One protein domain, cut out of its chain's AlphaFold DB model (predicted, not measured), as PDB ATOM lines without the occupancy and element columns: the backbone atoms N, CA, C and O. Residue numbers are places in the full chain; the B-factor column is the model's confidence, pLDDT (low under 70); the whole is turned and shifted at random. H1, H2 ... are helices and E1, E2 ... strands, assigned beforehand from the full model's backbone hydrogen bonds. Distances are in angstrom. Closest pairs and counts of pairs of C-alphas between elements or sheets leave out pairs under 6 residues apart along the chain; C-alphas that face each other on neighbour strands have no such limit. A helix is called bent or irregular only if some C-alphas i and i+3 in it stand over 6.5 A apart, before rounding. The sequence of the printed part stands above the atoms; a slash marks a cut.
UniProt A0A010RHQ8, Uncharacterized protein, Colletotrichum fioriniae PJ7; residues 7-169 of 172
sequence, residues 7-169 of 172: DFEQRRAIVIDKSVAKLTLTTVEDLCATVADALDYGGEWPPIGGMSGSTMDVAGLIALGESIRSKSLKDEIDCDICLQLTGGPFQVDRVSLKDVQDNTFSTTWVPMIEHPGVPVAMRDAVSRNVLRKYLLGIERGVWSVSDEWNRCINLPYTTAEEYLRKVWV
ATOM      1  N   ASP A   7      34.367 -36.277  23.192       93.50
ATOM      2  CA  ASP A   7      33.063 -35.829  23.669       93.50
ATOM      3  C   ASP A   7      32.858 -34.402  23.165       93.50
ATOM      4  O   ASP A   7      33.382 -33.437  23.731       93.50
ATOM      5  N   PHE A   8      32.152 -34.286  22.037       91.06
ATOM      6  CA  PHE A   8      31.865 -32.988  21.442       91.06
ATOM      7  C   PHE A   8      30.987 -32.152  22.367       91.06
ATOM      8  O   PHE A   8      31.304 -30.989  22.558       91.06
ATOM      9  N   GLU A   9      29.953 -32.725  22.989       89.25
ATOM     10  CA  GLU A   9      29.024 -32.007  23.877       89.25
ATOM     11  C   GLU A   9      29.783 -31.254  24.975       89.25
ATOM     12  O   GLU A   9      29.645 -30.042  25.113       89.25
ATOM     13  N   GLN A  10      30.657 -31.962  25.696       90.44
ATOM     14  CA  GLN A  10      31.443 -31.395  26.793       90.44
ATOM     15  C   GLN A  10      32.775 -30.778  26.342       90.44
ATOM     16  O   GLN A  10      33.553 -30.343  27.190       90.44
ATOM     17  N   ARG A  11      33.060 -30.757  25.031       91.00
ATOM     18  CA  ARG A  11      34.315 -30.265  24.437       91.00
ATOM     19  C   ARG A  11      35.540 -30.814  25.154       91.00
ATOM     20  O   ARG A  11      36.391 -30.074  25.642       91.00
ATOM     21  N   ARG A  12      35.630 -32.135  25.244       94.56
ATOM     22  CA  ARG A  12      36.772 -32.805  25.867       94.56
ATOM     23  C   ARG A  12      37.183 -34.029  25.077       94.56
ATOM     24  O   ARG A  12      36.359 -34.691  24.451       94.56
ATOM     25  N   ALA A  13      38.469 -34.334  25.094       97.12
ATOM     26  CA  ALA A  13      39.021 -35.480  24.395       97.12
ATOM     27  C   ALA A  13      40.107 -36.155  25.229       97.12
ATOM     28  O   ALA A  13      40.785 -35.511  26.026       97.12
ATOM     29  N   ILE A  14      40.276 -37.454  25.020       98.00
ATOM     30  CA  ILE A  14      41.388 -38.245  25.537       98.00
ATOM     31  C   ILE A  14      42.127 -38.788  24.322       98.00
ATOM     32  O   ILE A  14      41.537 -39.496  23.503       98.00
ATOM     33  N   VAL A  15      43.406 -38.451  24.190       97.19
ATOM     34  CA  VAL A  15      44.205 -38.793  23.008       97.19
ATOM     35  C   VAL A  15      45.573 -39.320  23.403       97.19
ATOM     36  O   VAL A  15      46.111 -38.977  24.458       97.19
ATOM     37  N   ILE A  16      46.164 -40.124  22.525       97.75
ATOM     38  CA  ILE A  16      47.576 -40.476  22.640       97.75
ATOM     39  C   ILE A  16      48.417 -39.296  22.155       97.75
ATOM     40  O   ILE A  16      48.151 -38.714  21.101       97.75
ATOM     41  N   ASP A  17      49.410 -38.917  22.957       95.81
ATOM     42  CA  ASP A  17      50.268 -37.780  22.655       95.81
ATOM     43  C   ASP A  17      50.987 -37.980  21.316       95.81
ATOM     44  O   ASP A  17      51.561 -39.038  21.053       95.81
ATOM     45  N   LYS A  18      50.943 -36.943  20.470       92.25
ATOM     46  CA  LYS A  18      51.539 -36.911  19.121       92.25
ATOM     47  C   LYS A  18      51.074 -38.035  18.181       92.25
ATOM     48  O   LYS A  18      51.771 -38.343  17.215       92.25
ATOM     49  N   SER A  19      49.905 -38.623  18.432       94.00
ATOM     50  CA  SER A  19      49.290 -39.567  17.501       94.00
ATOM     51  C   SER A  19      49.018 -38.910  16.147       94.00
ATOM     52  O   SER A  19      48.483 -37.803  16.074       94.00
ATOM     53  N   VAL A  20      49.352 -39.622  15.074       95.38
ATOM     54  CA  VAL A  20      48.988 -39.278  13.687       95.38
ATOM     55  C   VAL A  20      48.040 -40.314  13.081       95.38
ATOM     56  O   VAL A  20      47.779 -40.303  11.875       95.38
ATOM     57  N   ALA A  21      47.551 -41.239  13.912       95.88
ATOM     58  CA  ALA A  21      46.687 -42.315  13.482       95.88
ATOM     59  C   ALA A  21      45.351 -41.771  12.970       95.88
ATOM     60  O   ALA A  21      44.772 -40.833  13.526       95.88
ATOM     61  N   LYS A  22      44.876 -42.374  11.881       96.88
ATOM     62  CA  LYS A  22      43.658 -41.956  11.196       96.88
ATOM     63  C   LYS A  22      42.451 -42.732  11.708       96.88
ATOM     64  O   LYS A  22      42.557 -43.892  12.105       96.88
ATOM     65  N   LEU A  23      41.304 -42.073  11.656       96.19
ATOM     66  CA  LEU A  23      39.997 -42.686  11.773       96.19
ATOM     67  C   LEU A  23      39.142 -42.307  10.568       96.19
ATOM     68  O   LEU A  23      39.309 -41.229   9.992       96.19
ATOM     69  N   THR A  24      38.206 -43.183  10.237       97.56
ATOM     70  CA  THR A  24      37.197 -42.958   9.213       97.56
ATOM     71  C   THR A  24      35.844 -42.725   9.875       97.56
ATOM     72  O   THR A  24      35.420 -43.481  10.747       97.56
ATOM     73  N   LEU A  25      35.174 -41.656   9.462       96.94
ATOM     74  CA  LEU A  25      33.837 -41.273   9.891       96.94
ATOM     75  C   LEU A  25      32.888 -41.423   8.705       96.94
ATOM     76  O   LEU A  25      33.095 -40.803   7.663       96.94
ATOM     77  N   THR A  26      31.844 -42.220   8.892       97.19
ATOM     78  CA  THR A  26      30.779 -42.444   7.911       97.19
ATOM     79  C   THR A  26      29.454 -42.280   8.644       97.19
ATOM     80  O   THR A  26      29.299 -42.801   9.753       97.19
ATOM     81  N   THR A  27      28.526 -41.508   8.079       97.25
ATOM     82  CA  THR A  27      27.212 -41.313   8.703       97.25
ATOM     83  C   THR A  27      26.411 -42.615   8.658       97.25
ATOM     84  O   THR A  27      26.663 -43.495   7.831       97.25
ATOM     85  N   VAL A  28      25.441 -42.766   9.562       96.50
ATOM     86  CA  VAL A  28      24.558 -43.944   9.541       96.50
ATOM     87  C   VAL A  28      23.705 -43.931   8.271       96.50
ATOM     88  O   VAL A  28      23.426 -44.983   7.706       96.50
ATOM     89  N   GLU A  29      23.325 -42.746   7.802       97.50
ATOM     90  CA  GLU A  29      22.586 -42.541   6.564       97.50
ATOM     91  C   GLU A  29      23.373 -43.025   5.337       97.50
ATOM     92  O   GLU A  29      22.835 -43.816   4.563       97.50
ATOM     93  N   ASP A  30      24.645 -42.637   5.195       97.62
ATOM     94  CA  ASP A  30      25.490 -43.073   4.069       97.62
ATOM     95  C   ASP A  30      25.782 -44.580   4.123       97.62
ATOM     96  O   ASP A  30      25.783 -45.258   3.092       97.62
ATOM     97  N   LEU A  31      25.990 -45.128   5.329       96.75
ATOM     98  CA  LEU A  31      26.128 -46.571   5.544       96.75
ATOM     99  C   LEU A  31      24.875 -47.314   5.058       96.75
ATOM    100  O   LEU A  31      24.980 -48.270   4.291       96.75
ATOM    101  N   CYS A  32      23.688 -46.873   5.478       97.38
ATOM    102  CA  CYS A  32      22.421 -47.474   5.068       97.38
ATOM    103  C   CYS A  32      22.195 -47.364   3.556       97.38
ATOM    104  O   CYS A  32      21.780 -48.346   2.944       97.38
ATOM    105  N   ALA A  33      22.486 -46.206   2.954       96.94
ATOM    106  CA  ALA A  33      22.372 -46.007   1.510       96.94
ATOM    107  C   ALA A  33      23.294 -46.962   0.739       96.94
ATOM    108  O   ALA A  33      22.859 -47.629  -0.194       96.94
ATOM    109  N   THR A  34      24.539 -47.112   1.193       96.31
ATOM    110  CA  THR A  34      25.503 -48.036   0.580       96.31
ATOM    111  C   THR A  34      25.042 -49.483   0.688       96.31
ATOM    112  O   THR A  34      25.122 -50.224  -0.285       96.31
ATOM    113  N   VAL A  35      24.535 -49.896   1.854       96.19
ATOM    114  CA  VAL A  35      24.002 -51.253   2.040       96.19
ATOM    115  C   VAL A  35      22.776 -51.494   1.160       96.19
ATOM    116  O   VAL A  35      22.652 -52.582   0.612       96.19
ATOM    117  N   ALA A  36      21.888 -50.510   1.008       96.94
ATOM    118  CA  ALA A  36      20.724 -50.629   0.135       96.94
ATOM    119  C   ALA A  36      21.141 -50.833  -1.330       96.94
ATOM    120  O   ALA A  36      20.720 -51.809  -1.945       96.94
ATOM    121  N   ASP A  37      22.037 -49.992  -1.845       96.56
ATOM    122  CA  ASP A  37      22.528 -50.087  -3.223       96.56
ATOM    123  C   ASP A  37      23.362 -51.360  -3.462       96.56
ATOM    124  O   ASP A  37      23.344 -51.931  -4.553       96.56
ATOM    125  N   ALA A  38      24.067 -51.850  -2.437       95.88
ATOM    126  CA  ALA A  38      24.838 -53.088  -2.509       95.88
ATOM    127  C   ALA A  38      23.966 -54.319  -2.794       95.88
ATOM    128  O   ALA A  38      24.428 -55.246  -3.461       95.88
ATOM    129  N   LEU A  39      22.713 -54.338  -2.324       96.00
ATOM    130  CA  LEU A  39      21.789 -55.456  -2.557       96.00
ATOM    131  C   LEU A  39      21.435 -55.624  -4.039       96.00
ATOM    132  O   LEU A  39      21.253 -56.755  -4.489       96.00
ATOM    133  N   ASP A  40      21.391 -54.521  -4.784       96.06
ATOM    134  CA  ASP A  40      21.097 -54.497  -6.219       96.06
ATOM    135  C   ASP A  40      22.375 -54.427  -7.082       96.06
ATOM    136  O   ASP A  40      22.310 -54.360  -8.315       96.06
ATOM    137  N   TYR A  41      23.561 -54.459  -6.460       96.06
ATOM    138  CA  TYR A  41      24.833 -54.380  -7.168       96.06
ATOM    139  C   TYR A  41      25.100 -55.661  -7.970       96.06
ATOM    140  O   TYR A  41      25.432 -56.708  -7.419       96.06
ATOM    141  N   GLY A  42      24.991 -55.566  -9.298       94.88
ATOM    142  CA  GLY A  42      25.186 -56.695 -10.219       94.88
ATOM    143  C   GLY A  42      26.643 -57.109 -10.465       94.88
ATOM    144  O   GLY A  42      26.883 -58.032 -11.244       94.88
ATOM    145  N   GLY A  43      27.614 -56.415  -9.864       94.50
ATOM    146  CA  GLY A  43      29.032 -56.770  -9.918       94.50
ATOM    147  C   GLY A  43      29.445 -57.738  -8.807       94.50
ATOM    148  O   GLY A  43      28.656 -58.106  -7.939       94.50
ATOM    149  N   GLU A  44      30.715 -58.140  -8.808       95.44
ATOM    150  CA  GLU A  44      31.276 -58.916  -7.701       95.44
ATOM    151  C   GLU A  44      31.454 -58.022  -6.469       95.44
ATOM    152  O   GLU A  44      32.023 -56.932  -6.555       95.44
ATOM    153  N   TRP A  45      30.966 -58.480  -5.316       96.00
ATOM    154  CA  TRP A  45      31.134 -57.757  -4.060       96.00
ATOM    155  C   TRP A  45      32.612 -57.718  -3.661       96.00
ATOM    156  O   TRP A  45      33.288 -58.751  -3.724       96.00
ATOM    157  N   PRO A  46      33.130 -56.567  -3.205       95.75
ATOM    158  CA  PRO A  46      34.515 -56.486  -2.787       95.75
ATOM    159  C   PRO A  46      34.753 -57.391  -1.563       95.75
ATOM    160  O   PRO A  46      33.937 -57.415  -0.638       95.75
ATOM    161  N   PRO A  47      35.887 -58.114  -1.498       95.75
ATOM    162  CA  PRO A  47      36.211 -58.962  -0.348       95.75
ATOM    163  C   PRO A  47      36.487 -58.153   0.932       95.75
ATOM    164  O   PRO A  47      36.456 -58.703   2.031       95.75
ATOM    165  N   ILE A  48      36.763 -56.851   0.794       96.19
ATOM    166  CA  ILE A  48      36.916 -55.890   1.888       96.19
ATOM    167  C   ILE A  48      35.718 -54.941   1.838       96.19
ATOM    168  O   ILE A  48      35.471 -54.301   0.822       96.19
ATOM    169  N   GLY A  49      34.974 -54.851   2.942       93.88
ATOM    170  CA  GLY A  49      33.743 -54.062   3.030       93.88
ATOM    171  C   GLY A  49      33.941 -52.612   3.477       93.88
ATOM    172  O   GLY A  49      33.088 -52.099   4.197       93.88
ATOM    173  N   GLY A  50      35.060 -51.973   3.132       95.50
ATOM    174  CA  GLY A  50      35.354 -50.601   3.549       95.50
ATOM    175  C   GLY A  50      34.358 -49.588   2.972       95.50
ATOM    176  O   GLY A  50      34.042 -49.636   1.784       95.50
ATOM    177  N   MET A  51      33.862 -48.687   3.826       95.94
ATOM    178  CA  MET A  51      32.952 -47.587   3.480       95.94
ATOM    179  C   MET A  51      33.457 -46.308   4.149       95.94
ATOM    180  O   MET A  51      33.411 -46.188   5.378       95.94
ATOM    181  N   SER A  52      33.946 -45.355   3.359       95.88
ATOM    182  CA  SER A  52      34.688 -44.198   3.868       95.88
ATOM    183  C   SER A  52      34.017 -42.876   3.506       95.88
ATOM    184  O   SER A  52      33.959 -42.516   2.337       95.88
ATOM    185  N   GLY A  53      33.514 -42.143   4.506       96.25
ATOM    186  CA  GLY A  53      32.996 -40.782   4.318       96.25
ATOM    187  C   GLY A  53      34.083 -39.714   4.444       96.25
ATOM    188  O   GLY A  53      34.409 -39.000   3.503       96.25
ATOM    189  N   SER A  54      34.682 -39.589   5.625       97.69
ATOM    190  CA  SER A  54      35.799 -38.675   5.884       97.69
ATOM    191  C   SER A  54      36.873 -39.362   6.702       97.69
ATOM    192  O   SER A  54      36.582 -39.943   7.744       97.69
ATOM    193  N   THR A  55      38.124 -39.257   6.263       97.56
ATOM    194  CA  THR A  55      39.270 -39.822   6.981       97.56
ATOM    195  C   THR A  55      40.206 -38.710   7.442       97.56
ATOM    196  O   THR A  55      40.663 -37.896   6.643       97.56
ATOM    197  N   MET A  56      40.496 -38.668   8.740       97.62
ATOM    198  CA  MET A  56      41.371 -37.668   9.366       97.62
ATOM    199  C   MET A  56      42.021 -38.237  10.627       97.62
ATOM    200  O   MET A  56      41.653 -39.318  11.075       97.62
ATOM    201  N   ASP A  57      43.017 -37.551  11.188       96.94
ATOM    202  CA  ASP A  57      43.507 -37.901  12.528       96.94
ATOM    203  C   ASP A  57      42.627 -37.267  13.612       96.94
ATOM    204  O   ASP A  57      41.813 -36.375  13.352       96.94
ATOM    205  N   VAL A  58      42.778 -37.746  14.849       95.75
ATOM    206  CA  VAL A  58      41.988 -37.261  15.992       95.75
ATOM    207  C   VAL A  58      42.235 -35.768  16.246       95.75
ATOM    208  O   VAL A  58      41.309 -35.054  16.623       95.75
ATOM    209  N   ALA A  59      43.455 -35.277  16.007       95.44
ATOM    210  CA  ALA A  59      43.777 -33.858  16.144       95.44
ATOM    211  C   ALA A  59      42.992 -33.000  15.136       95.44
ATOM    212  O   ALA A  59      42.431 -31.974  15.513       95.44
ATOM    213  N   GLY A  60      42.888 -33.452  13.885       96.50
ATOM    214  CA  GLY A  60      42.069 -32.837  12.845       96.50
ATOM    215  C   GLY A  60      40.582 -32.842  13.195       96.50
ATOM    216  O   GLY A  60      39.917 -31.827  13.008       96.50
ATOM    217  N   LEU A  61      40.072 -33.933  13.780       96.19
ATOM    218  CA  LEU A  61      38.685 -33.999  14.254       96.19
ATOM    219  C   LEU A  61      38.402 -32.981  15.372       96.19
ATOM    220  O   LEU A  61      37.369 -32.310  15.346       96.19
ATOM    221  N   ILE A  62      39.321 -32.841  16.335       95.44
ATOM    222  CA  ILE A  62      39.219 -31.846  17.416       95.44
ATOM    223  C   ILE A  62      39.248 -30.429  16.834       95.44
ATOM    224  O   ILE A  62      38.355 -29.638  17.125       95.44
ATOM    225  N   ALA A  63      40.212 -30.129  15.959       93.88
ATOM    226  CA  ALA A  63      40.336 -28.816  15.325       93.88
ATOM    227  C   ALA A  63      39.092 -28.451  14.492       93.88
ATOM    228  O   ALA A  63      38.646 -27.301  14.498       93.88
ATOM    229  N   LEU A  64      38.494 -29.430  13.807       94.00
ATOM    230  CA  LEU A  64      37.230 -29.256  13.094       94.00
ATOM    231  C   LEU A  64      36.085 -28.913  14.061       94.00
ATOM    232  O   LEU A  64      35.335 -27.969  13.808       94.00
ATOM    233  N   GLY A  65      35.981 -29.624  15.187       91.50
ATOM    234  CA  GLY A  65      35.005 -29.330  16.237       91.50
ATOM    235  C   GLY A  65      35.164 -27.934  16.839       91.50
ATOM    236  O   GLY A  65      34.183 -27.198  16.949       91.50
ATOM    237  N   GLU A  66      36.393 -27.536  17.165       89.75
ATOM    238  CA  GLU A  66      36.713 -26.196  17.669       89.75
ATOM    239  C   GLU A  66      36.352 -25.105  16.654       89.75
ATOM    240  O   GLU A  66      35.735 -24.105  17.024       89.75
ATOM    241  N   SER A  67      36.673 -25.307  15.372       87.94
ATOM    242  CA  SER A  67      36.356 -24.375  14.281       87.94
ATOM    243  C   SER A  67      34.851 -24.180  14.085       87.94
ATOM    244  O   SER A  67      34.388 -23.053  13.898       87.94
ATOM    245  N   ILE A  68      34.073 -25.265  14.130       87.25
ATOM    246  CA  ILE A  68      32.616 -25.211  13.947       87.25
ATOM    247  C   ILE A  68      31.952 -24.473  15.109       87.25
ATOM    248  O   ILE A  68      31.056 -23.665  14.880       87.25
ATOM    249  N   ARG A  69      32.418 -24.713  16.334       80.25
ATOM    250  CA  ARG A  69      31.810 -24.143  17.539       80.25
ATOM    251  C   ARG A  69      32.225 -22.686  17.754       80.25
ATOM    252  O   ARG A  69      31.369 -21.819  17.900       80.25
ATOM    253  N   SER A  70      33.501 -22.357  17.551       71.06
ATOM    254  CA  SER A  70      34.027 -20.987  17.700       71.06
ATOM    255  C   SER A  70      33.393 -19.940  16.770       71.06
ATOM    256  O   SER A  70      33.520 -18.741  17.025       71.06
ATOM    257  N   LYS A  71      32.766 -20.355  15.660       59.09
ATOM    258  CA  LYS A  71      32.198 -19.448  14.646       59.09
ATOM    259  C   LYS A  71      30.783 -18.953  14.963       59.09
ATOM    260  O   LYS A  71      30.302 -18.084  14.252       59.09
ATOM    261  N   SER A  72      30.120 -19.454  16.007       52.31
ATOM    262  CA  SER A  72      28.681 -19.198  16.177       52.31
ATOM    263  C   SER A  72      28.288 -17.790  16.653       52.31
ATOM    264  O   SER A  72      27.133 -17.433  16.465       52.31
ATOM    265  N   LEU A  73      29.178 -16.987  17.261       50.84
ATOM    266  CA  LEU A  73      28.817 -15.647  17.793       50.84
ATOM    267  C   LEU A  73      29.899 -14.559  17.623       50.84
ATOM    268  O   LEU A  73      29.714 -13.443  18.107       50.84
ATOM    269  N   LYS A  74      31.032 -14.835  16.957       47.72
ATOM    270  CA  LYS A  74      32.090 -13.815  16.798       47.72
ATOM    271  C   LYS A  74      31.687 -12.650  15.893       47.72
ATOM    272  O   LYS A  74      32.219 -11.560  16.066       47.72
ATOM    273  N   ASP A  75      30.741 -12.863  14.984       52.84
ATOM    274  CA  ASP A  75      30.319 -11.830  14.034       52.84
ATOM    275  C   ASP A  75      29.320 -10.819  14.632       52.84
ATOM    276  O   ASP A  75      29.038  -9.807  13.997       52.84
ATOM    277  N   GLU A  76      28.824 -11.033  15.862       52.72
ATOM    278  CA  GLU A  76      27.863 -10.116  16.497       52.72
ATOM    279  C   GLU A  76      28.354  -9.481  17.806       52.72
ATOM    280  O   GLU A  76      27.981  -8.340  18.084       52.72
ATOM    281  N   ILE A  77      29.182 -10.149  18.625       54.31
ATOM    282  CA  ILE A  77      29.602  -9.607  19.931       54.31
ATOM    283  C   ILE A  77      30.988 -10.156  20.325       54.31
ATOM    284  O   ILE A  77      31.129 -11.334  20.656       54.31
ATOM    285  N   ASP A  78      32.005  -9.289  20.366       56.00
ATOM    286  CA  ASP A  78      33.335  -9.610  20.905       56.00
ATOM    287  C   ASP A  78      33.351  -9.352  22.421       56.00
ATOM    288  O   ASP A  78      33.538  -8.226  22.884       56.00
ATOM    289  N   CYS A  79      33.046 -10.379  23.216       57.59
ATOM    290  CA  CYS A  79      33.196 -10.324  24.670       57.59
ATOM    291  C   CYS A  79      33.466 -11.719  25.251       57.59
ATOM    292  O   CYS A  79      33.035 -12.725  24.687       57.59
ATOM    293  N   ASP A  80      34.135 -11.795  26.405       59.47
ATOM    294  CA  ASP A  80      34.452 -13.059  27.095       59.47
ATOM    295  C   ASP A  80      33.211 -13.936  27.368       59.47
ATOM    296  O   ASP A  80      33.307 -15.162  27.448       59.47
ATOM    297  N   ILE A  81      32.022 -13.326  27.440       59.22
ATOM    298  CA  ILE A  81      30.734 -14.026  27.558       59.22
ATOM    299  C   ILE A  81      30.413 -14.802  26.269       59.22
ATOM    300  O   ILE A  81      29.921 -15.927  26.334       59.22
ATOM    301  N   CYS A  82      30.754 -14.279  25.089       55.06
ATOM    302  CA  CYS A  82      30.543 -14.985  23.825       55.06
ATOM    303  C   CYS A  82      31.450 -16.209  23.677       55.06
ATOM    304  O   CYS A  82      31.010 -17.194  23.095       55.06
ATOM    305  N   LEU A  83      32.661 -16.225  24.248       53.94
ATOM    306  CA  LEU A  83      33.498 -17.437  24.298       53.94
ATOM    307  C   LEU A  83      32.884 -18.538  25.180       53.94
ATOM    308  O   LEU A  83      33.058 -19.726  24.904       53.94
ATOM    309  N   GLN A  84      32.135 -18.158  26.218       53.97
ATOM    310  CA  GLN A  84      31.370 -19.108  27.029       53.97
ATOM    311  C   GLN A  84      30.129 -19.632  26.286       53.97
ATOM    312  O   GLN A  84      29.783 -20.797  26.460       53.97
ATOM    313  N   LEU A  85      29.502 -18.809  25.435       53.00
ATOM    314  CA  LEU A  85      28.287 -19.148  24.679       53.00
ATOM    315  C   LEU A  85      28.538 -19.831  23.315       53.00
ATOM    316  O   LEU A  85      27.655 -20.525  22.825       53.00
ATOM    317  N   THR A  86      29.714 -19.651  22.697       55.25
ATOM    318  CA  THR A  86      30.113 -20.276  21.407       55.25
ATOM    319  C   THR A  86      30.923 -21.553  21.557       55.25
ATOM    320  O   THR A  86      31.168 -22.256  20.586       55.25
ATOM    321  N   GLY A  87      31.373 -21.860  22.766       61.22
ATOM    322  CA  GLY A  87      32.290 -22.957  22.996       61.22
ATOM    323  C   GLY A  87      33.739 -22.582  22.667       61.22
ATOM    324  O   GLY A  87      34.149 -22.487  21.515       61.22
ATOM    325  N   GLY A  88      34.539 -22.410  23.718       72.38
ATOM    326  CA  GLY A  88      36.003 -22.377  23.665       72.38
ATOM    327  C   GLY A  88      36.663 -23.731  23.324       72.38
ATOM    328  O   GLY A  88      35.964 -24.690  22.984       72.38
ATOM    329  N   PRO A  89      38.001 -23.829  23.440       87.25
ATOM    330  CA  PRO A  89      38.777 -24.989  22.997       87.25
ATOM    331  C   PRO A  89      38.379 -26.277  23.720       87.25
ATOM    332  O   PRO A  89      37.791 -26.244  24.807       87.25
ATOM    333  N   PHE A  90      38.736 -27.416  23.130       92.25
ATOM    334  CA  PHE A  90      38.535 -28.704  23.775       92.25
ATOM    335  C   PHE A  90      39.540 -28.882  24.919       92.25
ATOM    336  O   PHE A  90      40.741 -28.647  24.768       92.25
ATOM    337  N   GLN A  91      39.074 -29.374  26.065       94.81
ATOM    338  CA  GLN A  91      39.958 -29.904  27.094       94.81
ATOM    339  C   GLN A  91      40.520 -31.250  26.618       94.81
ATOM    340  O   GLN A  91      39.796 -32.239  26.527       94.81
ATOM    341  N   VAL A  92      41.816 -31.306  26.319       96.88
ATOM    342  CA  VAL A  92      42.452 -32.525  25.800       96.88
ATOM    343  C   VAL A  92      43.380 -33.145  26.839       96.88
ATOM    344  O   VAL A  92      44.460 -32.617  27.110       96.88
ATOM    345  N   ASP A  93      42.994 -34.313  27.345       97.88
ATOM    346  CA  ASP A  93      43.857 -35.184  28.137       97.88
ATOM    347  C   ASP A  93      44.785 -35.953  27.192       97.88
ATOM    348  O   ASP A  93      44.345 -36.783  26.393       97.88
ATOM    349  N   ARG A  94      46.086 -35.665  27.271       97.88
ATOM    350  CA  ARG A  94      47.117 -36.340  26.476       97.88
ATOM    351  C   ARG A  94      47.798 -37.407  27.319       97.88
ATOM    352  O   ARG A  94      48.327 -37.101  28.384       97.88
ATOM    353  N   VAL A  95      47.811 -38.641  26.828       97.94
ATOM    354  CA  VAL A  95      48.441 -39.789  27.497       97.94
ATOM    355  C   VAL A  95      49.528 -40.396  26.617       97.94
ATOM    356  O   VAL A  95      49.431 -40.362  25.392       97.94
ATOM    357  N   SER A  96      50.582 -40.960  27.205       98.06
ATOM    358  CA  SER A  96      51.626 -41.614  26.409       98.06
ATOM    359  C   SER A  96      51.151 -42.982  25.905       98.06
ATOM    360  O   SER A  96      50.454 -43.710  26.614       98.06
ATOM    361  N   LEU A  97      51.563 -43.381  24.695       97.69
ATOM    362  CA  LEU A  97      51.276 -44.726  24.177       97.69
ATOM    363  C   LEU A  97      51.792 -45.817  25.126       97.69
ATOM    364  O   LEU A  97      51.112 -46.818  25.346       97.69
ATOM    365  N   LYS A  98      52.972 -45.609  25.721       97.94
ATOM    366  CA  LYS A  98      53.573 -46.560  26.656       97.94
ATOM    367  C   LYS A  98      52.694 -46.776  27.891       97.94
ATOM    368  O   LYS A  98      52.401 -47.920  28.218       97.94
ATOM    369  N   ASP A  99      52.211 -45.710  28.523       98.25
ATOM    370  CA  ASP A  99      51.360 -45.837  29.714       98.25
ATOM    371  C   ASP A  99      50.005 -46.473  29.384       98.25
ATOM    372  O   ASP A  99      49.446 -47.234  30.176       98.25
ATOM    373  N   VAL A 100      49.476 -46.214  28.184       97.94
ATOM    374  CA  VAL A 100      48.278 -46.901  27.689       97.94
ATOM    375  C   VAL A 100      48.557 -48.393  27.480       97.94
ATOM    376  O   VAL A 100      47.735 -49.224  27.865       97.94
ATOM    377  N   GLN A 101      49.709 -48.774  26.924       97.81
ATOM    378  CA  GLN A 101      50.108 -50.179  26.764       97.81
ATOM    379  C   GLN A 101      50.289 -50.882  28.113       97.81
ATOM    380  O   GLN A 101      49.734 -51.966  28.295       97.81
ATOM    381  N   ASP A 102      50.957 -50.238  29.065       97.88
ATOM    382  CA  ASP A 102      51.248 -50.783  30.394       97.88
ATOM    383  C   ASP A 102      50.050 -50.674  31.360       97.88
ATOM    384  O   ASP A 102      50.071 -51.240  32.451       97.88
ATOM    385  N   ASN A 103      48.962 -50.015  30.935       96.88
ATOM    386  CA  ASN A 103      47.755 -49.765  31.730       96.88
ATOM    387  C   ASN A 103      48.032 -48.963  33.020       96.88
ATOM    388  O   ASN A 103      47.447 -49.230  34.068       96.88
ATOM    389  N   THR A 104      48.923 -47.976  32.928       97.56
ATOM    390  CA  THR A 104      49.359 -47.093  34.027       97.56
ATOM    391  C   THR A 104      48.909 -45.640  33.850       97.56
ATOM    392  O   THR A 104      49.192 -44.798  34.700       97.56
ATOM    393  N   PHE A 105      48.212 -45.324  32.756       97.00
ATOM    394  CA  PHE A 105      47.746 -43.970  32.457       97.00
ATOM    395  C   PHE A 105      46.571 -43.533  33.347       97.00
ATOM    396  O   PHE A 105      45.782 -44.347  33.830       97.00
ATOM    397  N   SER A 106      46.426 -42.219  33.513       95.19
ATOM    398  CA  SER A 106      45.279 -41.596  34.174       95.19
ATOM    399  C   SER A 106      44.746 -40.440  33.334       95.19
ATOM    400  O   SER A 106      45.476 -39.842  32.545       95.19
ATOM    401  N   THR A 107      43.457 -40.166  33.484       97.06
ATOM    402  CA  THR A 107      42.728 -39.113  32.776       97.06
ATOM    403  C   THR A 107      41.796 -38.424  33.765       97.06
ATOM    404  O   THR A 107      41.353 -39.024  34.748       97.06
ATOM    405  N   THR A 108      41.496 -37.158  33.512       97.00
ATOM    406  CA  THR A 108      40.584 -36.333  34.316       97.00
ATOM    407  C   THR A 108      39.133 -36.808  34.217       97.00
ATOM    408  O   THR A 108      38.325 -36.532  35.103       97.00
ATOM    409  N   TRP A 109      38.802 -37.560  33.166       96.50
ATOM    410  CA  TRP A 109      37.492 -38.162  32.954       96.50
ATOM    411  C   TRP A 109      37.601 -39.516  32.240       96.50
ATOM    412  O   TRP A 109      38.645 -39.873  31.697       96.50
ATOM    413  N   VAL A 110      36.514 -40.286  32.241       95.56
ATOM    414  CA  VAL A 110      36.370 -41.522  31.457       95.56
ATOM    415  C   VAL A 110      34.976 -41.532  30.821       95.56
ATOM    416  O   VAL A 110      34.013 -41.172  31.505       95.56
ATOM    417  N   PRO A 111      34.823 -41.919  29.543       94.25
ATOM    418  CA  PRO A 111      33.504 -42.110  28.954       94.25
ATOM    419  C   PRO A 111      32.797 -43.267  29.663       94.25
ATOM    420  O   PRO A 111      33.156 -44.431  29.489       94.25
ATOM    421  N   MET A 112      31.813 -42.941  30.501       93.50
ATOM    422  CA  MET A 112      31.125 -43.937  31.315       93.50
ATOM    423  C   MET A 112      30.183 -44.783  30.455       93.50
ATOM    424  O   MET A 112      29.341 -44.265  29.720       93.50
ATOM    425  N   ILE A 113      30.304 -46.103  30.564       90.75
ATOM    426  CA  ILE A 113      29.411 -47.051  29.905       90.75
ATOM    427  C   ILE A 113      28.163 -47.247  30.762       90.75
ATOM    428  O   ILE A 113      28.199 -47.840  31.840       90.75
ATOM    429  N   GLU A 114      27.030 -46.802  30.227       89.31
ATOM    430  CA  GLU A 114      25.708 -46.928  30.845       89.31
ATOM    431  C   GLU A 114      24.830 -47.911  30.063       89.31
ATOM    432  O   GLU A 114      23.769 -47.566  29.546       89.31
ATOM    433  N   HIS A 115      25.302 -49.152  29.927       88.25
ATOM    434  CA  HIS A 115      24.544 -50.223  29.279       88.25
ATOM    435  C   HIS A 115      23.825 -51.092  30.332       88.25
ATOM    436  O   HIS A 115      24.468 -51.476  31.312       88.25
ATOM    437  N   PRO A 116      22.538 -51.465  30.153       91.06
ATOM    438  CA  PRO A 116      21.803 -52.305  31.111       91.06
ATOM    439  C   PRO A 116      22.470 -53.655  31.404       91.06
ATOM    440  O   PRO A 116      22.392 -54.159  32.518       91.06
ATOM    441  N   GLY A 117      23.178 -54.212  30.418       91.75
ATOM    442  CA  GLY A 117      23.953 -55.450  30.565       91.75
ATOM    443  C   GLY A 117      25.257 -55.314  31.361       91.75
ATOM    444  O   GLY A 117      25.924 -56.319  31.582       91.75
ATOM    445  N   VAL A 118      25.645 -54.104  31.784       92.12
ATOM    446  CA  VAL A 118      26.823 -53.873  32.633       92.12
ATOM    447  C   VAL A 118      26.355 -53.481  34.041       92.12
ATOM    448  O   VAL A 118      25.850 -52.366  34.233       92.12
ATOM    449  N   PRO A 119      26.534 -54.364  35.046       95.00
ATOM    450  CA  PRO A 119      26.237 -54.065  36.442       95.00
ATOM    451  C   PRO A 119      26.885 -52.761  36.904       95.00
ATOM    452  O   PRO A 119      28.056 -52.515  36.617       95.00
ATOM    453  N   VAL A 120      26.137 -51.947  37.661       94.56
ATOM    454  CA  VAL A 120      26.569 -50.611  38.123       94.56
ATOM    455  C   VAL A 120      27.943 -50.660  38.793       94.56
ATOM    456  O   VAL A 120      28.812 -49.861  38.460       94.56
ATOM    457  N   ALA A 121      28.168 -51.656  39.655       95.81
ATOM    458  CA  ALA A 121      29.428 -51.850  40.374       95.81
ATOM    459  C   ALA A 121      30.647 -52.106  39.464       95.81
ATOM    460  O   ALA A 121      31.776 -51.914  39.898       95.81
ATOM    461  N   MET A 122      30.442 -52.530  38.211       95.56
ATOM    462  CA  MET A 122      31.523 -52.804  37.256       95.56
ATOM    463  C   MET A 122      31.743 -51.680  36.239       95.56
ATOM    464  O   MET A 122      32.716 -51.732  35.487       95.56
ATOM    465  N   ARG A 123      30.861 -50.672  36.182       93.62
ATOM    466  CA  ARG A 123      30.866 -49.677  35.097       93.62
ATOM    467  C   ARG A 123      32.174 -48.905  34.996       93.62
ATOM    468  O   ARG A 123      32.680 -48.780  33.887       93.62
ATOM    469  N   ASP A 124      32.753 -48.452  36.107       94.06
ATOM    470  CA  ASP A 124      34.026 -47.713  36.080       94.06
ATOM    471  C   ASP A 124      35.165 -48.574  35.503       94.06
ATOM    472  O   ASP A 124      35.793 -48.194  34.514       94.06
ATOM    473  N   ALA A 125      35.358 -49.783  36.041       94.25
ATOM    474  CA  ALA A 125      36.405 -50.700  35.590       94.25
ATOM    475  C   ALA A 125      36.252 -51.083  34.107       94.25
ATOM    476  O   ALA A 125      37.225 -51.069  33.348       94.25
ATOM    477  N   VAL A 126      35.024 -51.384  33.672       94.69
ATOM    478  CA  VAL A 126      34.722 -51.702  32.268       94.69
ATOM    479  C   VAL A 126      34.977 -50.489  31.371       94.69
ATOM    480  O   VAL A 126      35.618 -50.637  30.333       94.69
ATOM    481  N   SER A 127      34.557 -49.292  31.784       95.19
ATOM    482  CA  SER A 127      34.737 -48.052  31.013       95.19
ATOM    483  C   SER A 127      36.212 -47.713  30.807       95.19
ATOM    484  O   SER A 127      36.622 -47.417  29.686       95.19
ATOM    485  N   ARG A 128      37.044 -47.834  31.851       95.50
ATOM    486  CA  ARG A 128      38.498 -47.614  31.746       95.50
ATOM    487  C   ARG A 128      39.162 -48.606  30.800       95.50
ATOM    488  O   ARG A 128      39.988 -48.219  29.974       95.50
ATOM    489  N   ASN A 129      38.778 -49.880  30.884       95.31
ATOM    490  CA  ASN A 129      39.302 -50.898  29.978       95.31
ATOM    491  C   ASN A 129      38.883 -50.617  28.526       95.31
ATOM    492  O   ASN A 129      39.722 -50.671  27.632       95.31
ATOM    493  N   VAL A 130      37.620 -50.262  28.277       95.06
ATOM    494  CA  VAL A 130      37.140 -49.924  26.927       95.06
ATOM    495  C   VAL A 130      37.838 -48.682  26.374       95.06
ATOM    496  O   VAL A 130      38.324 -48.734  25.246       95.06
ATOM    497  N   LEU A 131      38.001 -47.620  27.171       96.62
ATOM    498  CA  LEU A 131      38.785 -46.441  26.784       96.62
ATOM    499  C   LEU A 131      40.201 -46.837  26.348       96.62
ATOM    500  O   LEU A 131      40.640 -46.467  25.261       96.62
ATOM    501  N   ARG A 132      40.899 -47.655  27.150       97.50
ATOM    502  CA  ARG A 132      42.224 -48.175  26.784       97.50
ATOM    503  C   ARG A 132      42.193 -48.907  25.440       97.50
ATOM    504  O   ARG A 132      43.103 -48.740  24.631       97.50
ATOM    505  N   LYS A 133      41.170 -49.731  25.187       96.56
ATOM    506  CA  LYS A 133      41.026 -50.460  23.916       96.56
ATOM    507  C   LYS A 133      40.760 -49.530  22.736       96.56
ATOM    508  O   LYS A 133      41.314 -49.789  21.673       96.56
ATOM    509  N   TYR A 134      39.988 -48.460  22.914       95.50
ATOM    510  CA  TYR A 134      39.803 -47.441  21.879       95.50
ATOM    511  C   TYR A 134      41.129 -46.787  21.509       95.50
ATOM    512  O   TYR A 134      41.512 -46.843  20.344       95.50
ATOM    513  N   LEU A 135      41.872 -46.284  22.498       97.12
ATOM    514  CA  LEU A 135      43.169 -45.635  22.286       97.12
ATOM    515  C   LEU A 135      44.171 -46.565  21.581       97.12
ATOM    516  O   LEU A 135      44.765 -46.194  20.573       97.12
ATOM    517  N   LEU A 136      44.305 -47.810  22.049       97.69
ATOM    518  CA  LEU A 136      45.174 -48.798  21.397       97.69
ATOM    519  C   LEU A 136      44.692 -49.179  19.995       97.69
ATOM    520  O   LEU A 136      45.511 -49.493  19.137       97.69
ATOM    521  N   GLY A 137      43.379 -49.210  19.769       97.00
ATOM    522  CA  GLY A 137      42.810 -49.464  18.453       97.00
ATOM    523  C   GLY A 137      43.177 -48.359  17.467       97.00
ATOM    524  O   GLY A 137      43.602 -48.661  16.354       97.00
ATOM    525  N   ILE A 138      43.059 -47.096  17.884       95.19
ATOM    526  CA  ILE A 138      43.403 -45.935  17.052       95.19
ATOM    527  C   ILE A 138      44.852 -46.054  16.587       95.19
ATOM    528  O   ILE A 138      45.089 -46.090  15.387       95.19
ATOM    529  N   GLU A 139      45.805 -46.258  17.500       96.50
ATOM    530  CA  GLU A 139      47.227 -46.403  17.137       96.50
ATOM    531  C   GLU A 139      47.528 -47.597  16.237       96.50
ATOM    532  O   GLU A 139      48.463 -47.565  15.443       96.50
ATOM    533  N   ARG A 140      46.743 -48.669  16.348       96.88
ATOM    534  CA  ARG A 140      46.862 -49.830  15.457       96.88
ATOM    535  C   ARG A 140      46.265 -49.580  14.071       96.88
ATOM    536  O   ARG A 140      46.360 -50.459  13.223       96.88
ATOM    537  N   GLY A 141      45.623 -48.433  13.854       95.69
ATOM    538  CA  GLY A 141      44.972 -48.072  12.601       95.69
ATOM    539  C   GLY A 141      43.633 -48.766  12.364       95.69
ATOM    540  O   GLY A 141      43.071 -48.610  11.289       95.69
ATOM    541  N   VAL A 142      43.076 -49.495  13.344       95.19
ATOM    542  CA  VAL A 142      41.845 -50.293  13.129       95.19
ATOM    543  C   VAL A 142      40.570 -49.448  13.043       95.19
ATOM    544  O   VAL A 142      39.489 -49.987  12.834       95.19
ATOM    545  N   TRP A 143      40.692 -48.133  13.231       95.25
ATOM    546  CA  TRP A 143      39.612 -47.160  13.048       95.25
ATOM    547  C   TRP A 143      39.626 -46.505  11.668       95.25
ATOM    548  O   TRP A 143      38.687 -45.785  11.336       95.25
ATOM    549  N   SER A 144      40.679 -46.722  10.878       96.38
ATOM    550  CA  SER A 144      40.729 -46.302   9.484       96.38
ATOM    551  C   SER A 144      40.265 -47.469   8.627       96.38
ATOM    552  O   SER A 144      40.814 -48.565   8.724       96.38
ATOM    553  N   VAL A 145      39.276 -47.226   7.776       95.75
ATOM    554  CA  VAL A 145      38.824 -48.206   6.788       95.75
ATOM    555  C   VAL A 145      39.087 -47.685   5.383       95.75
ATOM    556  O   VAL A 145      39.289 -46.491   5.159       95.75
ATOM    557  N   SER A 146      39.138 -48.613   4.446       95.94
ATOM    558  CA  SER A 146      39.258 -48.371   3.016       95.94
ATOM    559  C   SER A 146      37.914 -47.956   2.393       95.94
ATOM    560  O   SER A 146      36.906 -47.817   3.086       95.94
ATOM    561  N   ASP A 147      37.924 -47.690   1.090       96.06
ATOM    562  CA  ASP A 147      36.836 -47.105   0.299       96.06
ATOM    563  C   ASP A 147      36.332 -48.053  -0.811       96.06
ATOM    564  O   ASP A 147      35.868 -47.595  -1.853       96.06
ATOM    565  N   GLU A 148      36.448 -49.379  -0.655       96.88
ATOM    566  CA  GLU A 148      36.079 -50.328  -1.719       96.88
ATOM    567  C   GLU A 148      34.622 -50.180  -2.155       96.88
ATOM    568  O   GLU A 148      34.353 -50.133  -3.355       96.88
ATOM    569  N   TRP A 149      33.688 -50.043  -1.210       96.69
ATOM    570  CA  TRP A 149      32.286 -49.831  -1.563       96.69
ATOM    571  C   TRP A 149      32.049 -48.485  -2.237       96.69
ATOM    572  O   TRP A 149      31.262 -48.432  -3.177       96.69
ATOM    573  N   ASN A 150      32.766 -47.429  -1.843       95.56
ATOM    574  CA  ASN A 150      32.684 -46.127  -2.511       95.56
ATOM    575  C   ASN A 150      33.081 -46.213  -3.998       95.56
ATOM    576  O   ASN A 150      32.590 -45.441  -4.818       95.56
ATOM    577  N   ARG A 151      33.979 -47.141  -4.360       94.12
ATOM    578  CA  ARG A 151      34.413 -47.361  -5.753       94.12
ATOM    579  C   ARG A 151      33.427 -48.213  -6.553       94.12
ATOM    580  O   ARG A 151      33.358 -48.065  -7.771       94.12
ATOM    581  N   CYS A 152      32.688 -49.101  -5.888       95.00
ATOM    582  CA  CYS A 152      31.630 -49.904  -6.504       95.00
ATOM    583  C   CYS A 152      30.340 -49.099  -6.697       95.00
ATOM    584  O   CYS A 152      29.683 -49.225  -7.730       95.00
ATOM    585  N   ILE A 153      29.988 -48.281  -5.703       93.56
ATOM    586  CA  ILE A 153      28.730 -47.549  -5.612       93.56
ATOM    587  C   ILE A 153      29.052 -46.067  -5.429       93.56
ATOM    588  O   ILE A 153      29.532 -45.632  -4.382       93.56
ATOM    589  N   ASN A 154      28.773 -45.283  -6.468       88.94
ATOM    590  CA  ASN A 154      29.059 -43.854  -6.479       88.94
ATOM    591  C   ASN A 154      27.957 -43.060  -5.759       88.94
ATOM    592  O   ASN A 154      27.106 -42.440  -6.401       88.94
ATOM    593  N   LEU A 155      27.978 -43.090  -4.427       91.62
ATOM    594  CA  LEU A 155      27.118 -42.267  -3.579       91.62
ATOM    595  C   LEU A 155      27.822 -40.962  -3.172       91.62
ATOM    596  O   LEU A 155      29.034 -40.960  -2.943       91.62
ATOM    597  N   PRO A 156      27.085 -39.846  -3.032       93.69
ATOM    598  CA  PRO A 156      27.623 -38.619  -2.461       93.69
ATOM    599  C   PRO A 156      27.691 -38.749  -0.934       93.69
ATOM    600  O   PRO A 156      26.750 -38.387  -0.233       93.69
ATOM    601  N   TYR A 157      28.796 -39.290  -0.420       96.06
ATOM    602  CA  TYR A 157      28.989 -39.446   1.023       96.06
ATOM    603  C   TYR A 157      29.024 -38.089   1.731       96.06
ATOM    604  O   TYR A 157      29.686 -37.153   1.279       96.06
ATOM    605  N   THR A 158      28.364 -38.015   2.884       97.69
ATOM    606  CA  THR A 158      28.364 -36.831   3.738       97.69
ATOM    607  C   THR A 158      29.724 -36.684   4.415       97.69
ATOM    608  O   THR A 158      30.229 -37.602   5.070       97.69
ATOM    609  N   THR A 159      30.325 -35.503   4.307       97.50
ATOM    610  CA  THR A 159      31.590 -35.217   4.987       97.50
ATOM    611  C   THR A 159      31.393 -35.037   6.494       97.50
ATOM    612  O   THR A 159      30.334 -34.623   6.978       97.50
ATOM    613  N   ALA A 160      32.454 -35.280   7.268       96.81
ATOM    614  CA  ALA A 160      32.450 -35.009   8.704       96.81
ATOM    615  C   ALA A 160      32.151 -33.530   9.009       96.81
ATOM    616  O   ALA A 160      31.460 -33.240   9.982       96.81
ATOM    617  N   GLU A 161      32.623 -32.592   8.181       95.75
ATOM    618  CA  GLU A 161      32.331 -31.166   8.356       95.75
ATOM    619  C   GLU A 161      30.848 -30.854   8.144       95.75
ATOM    620  O   GLU A 161      30.244 -30.204   8.997       95.75
ATOM    621  N   GLU A 162      30.244 -31.332   7.052       96.62
ATOM    622  CA  GLU A 162      28.815 -31.132   6.775       96.62
ATOM    623  C   GLU A 162      27.949 -31.676   7.914       96.62
ATOM    624  O   GLU A 162      27.071 -30.972   8.427       96.62
ATOM    625  N   TYR A 163      28.242 -32.899   8.369       96.19
ATOM    626  CA  TYR A 163      27.516 -33.517   9.472       96.19
ATOM    627  C   TYR A 163      27.691 -32.737  10.781       96.19
ATOM    628  O   TYR A 163      26.709 -32.376  11.434       96.19
ATOM    629  N   LEU A 164      28.932 -32.428  11.168       93.44
ATOM    630  CA  LEU A 164      29.205 -31.722  12.419       93.44
ATOM    631  C   LEU A 164      28.616 -30.310  12.415       93.44
ATOM    632  O   LEU A 164      28.128 -29.867  13.453       93.44
ATOM    633  N   ARG A 165      28.589 -29.616  11.272       92.12
ATOM    634  CA  ARG A 165      27.927 -28.309  11.159       92.12
ATOM    635  C   ARG A 165      26.432 -28.416  11.423       92.12
ATOM    636  O   ARG A 165      25.898 -27.634  12.203       92.12
ATOM    637  N   LYS A 166      25.765 -29.410  10.835       92.44
ATOM    638  CA  LYS A 166      24.332 -29.653  11.056       92.44
ATOM    639  C   LYS A 166      23.999 -29.910  12.531       92.44
ATOM    640  O   LYS A 166      22.927 -29.519  12.984       92.44
ATOM    641  N   VAL A 167      24.892 -30.573  13.269       91.19
ATOM    642  CA  VAL A 167      24.651 -30.960  14.670       91.19
ATOM    643  C   VAL A 167      25.040 -29.863  15.666       91.19
ATOM    644  O   VAL A 167      24.301 -29.632  16.626       91.19
ATOM    645  N   TRP A 168      26.186 -29.208  15.453       88.19
ATOM    646  CA  TRP A 168      26.855 -28.380  16.467       88.19
ATOM    647  C   TRP A 168      26.814 -26.876  16.215       88.19
ATOM    648  O   TRP A 168      27.121 -26.119  17.134       88.19
ATOM    649  N   VAL A 169      26.447 -26.410  15.018       82.62
ATOM    650  CA  VAL A 169      26.268 -24.966  14.799       82.62
ATOM    651  C   VAL A 169      25.168 -24.456  15.733       82.62
ATOM    652  O   VAL A 169      24.119 -25.085  15.870       82.62
TER     653      VAL A 169
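What this domain is: This is residues 7 to 169 of the 172 residues of an uncharacterized protein of Colletotrichum fioriniae PJ7 (UniProt A0A010RHQ8). Two short strand pairs, E1 with E4 and E2 with E3, have residues 58 to 61 of H2 near both of them, and the helices reach out from there to three corners. H1 and H6 lie at one corner with the loop of residues 40 to 53, H4 and H5 make the second, and H2, H7 and H3 the third, where residues 75 to 81 stick out. The printed part has 163 residues with seven named helices and four strands, in the order E1 E2 H1 E3 H2 H3 E4 H4 H5 H6 H7; E1 and E4 are parallel, E2 and E3 antiparallel, and the class is mostly helix. The whole is loose, with a radius of gyration of the C-alphas of 18.8 A, and spans 56 by 47 by 34 A.

How they stand to each other: Look first at E1, residues 12 to 16, parallel to E4, residues 91 to 95, at 20 degrees; N 13 and O 91 are 2.9 A apart, within hydrogen-bond range. E2, residues 22 to 25, is antiparallel to E3, residues 54 to 57, at 148 degrees, with N 23 and O 56 at 2.8 A. H1, residues 28 to 39, is close to but not clearly touching H6, residues 148 to 152; their closest C-alphas, Thr 34 and Trp 149, are 7.3 A apart. H2, residues 58 to 70, touches H7, residues 160 to 168, with its residues 64 to 69 alone, at a steep tilt of 43 degrees, the same way; the closest C-alphas are those of Ile 68 and Arg 165, 6.3 A. With residues 69 to 70 alone, H2 only just touches H3, residues 80 to 86, with 3 pairs of C-alphas within 8 A, the closest Ser 70 and Thr 86 at 5.4 A. H4, residues 97 to 102, touches residues 132 to 136 of H5, residues 120 to 139, at a steep tilt of 45 degrees, opposite ways; C-alphas 100 and 132 are the closest, 6.3 A. Every O i to N i+4 pair is within hydrogen-bond range in H1, H2, H3, H4, H6 and H7, and 14 of 16 in H5.

Where its parts are: Find C-alpha 12 at (36.772, -32.805, 25.867), where E1 begins; it is 13.6 A long and E4 13.0 A. H1 measures 16.9 A and H2 18.2 A. H5 runs 29.7 A from C-alpha 120 at (26.569, -50.611, 38.123), with a kink of 26 degrees near residue 127; it is irregular, C-alphas 121 and 124 being 7.5 A apart. H7 ends at C-alpha 168, (26.855, -28.380, 16.467).

The domain as a whole: The two C-alphas farthest apart are those of Gly 42 and Cys 79, 58.6 A. The printed part has no cut; its long links are H1 to E3 and H4 to H5. Residues 71 to 87 have pLDDT under 70.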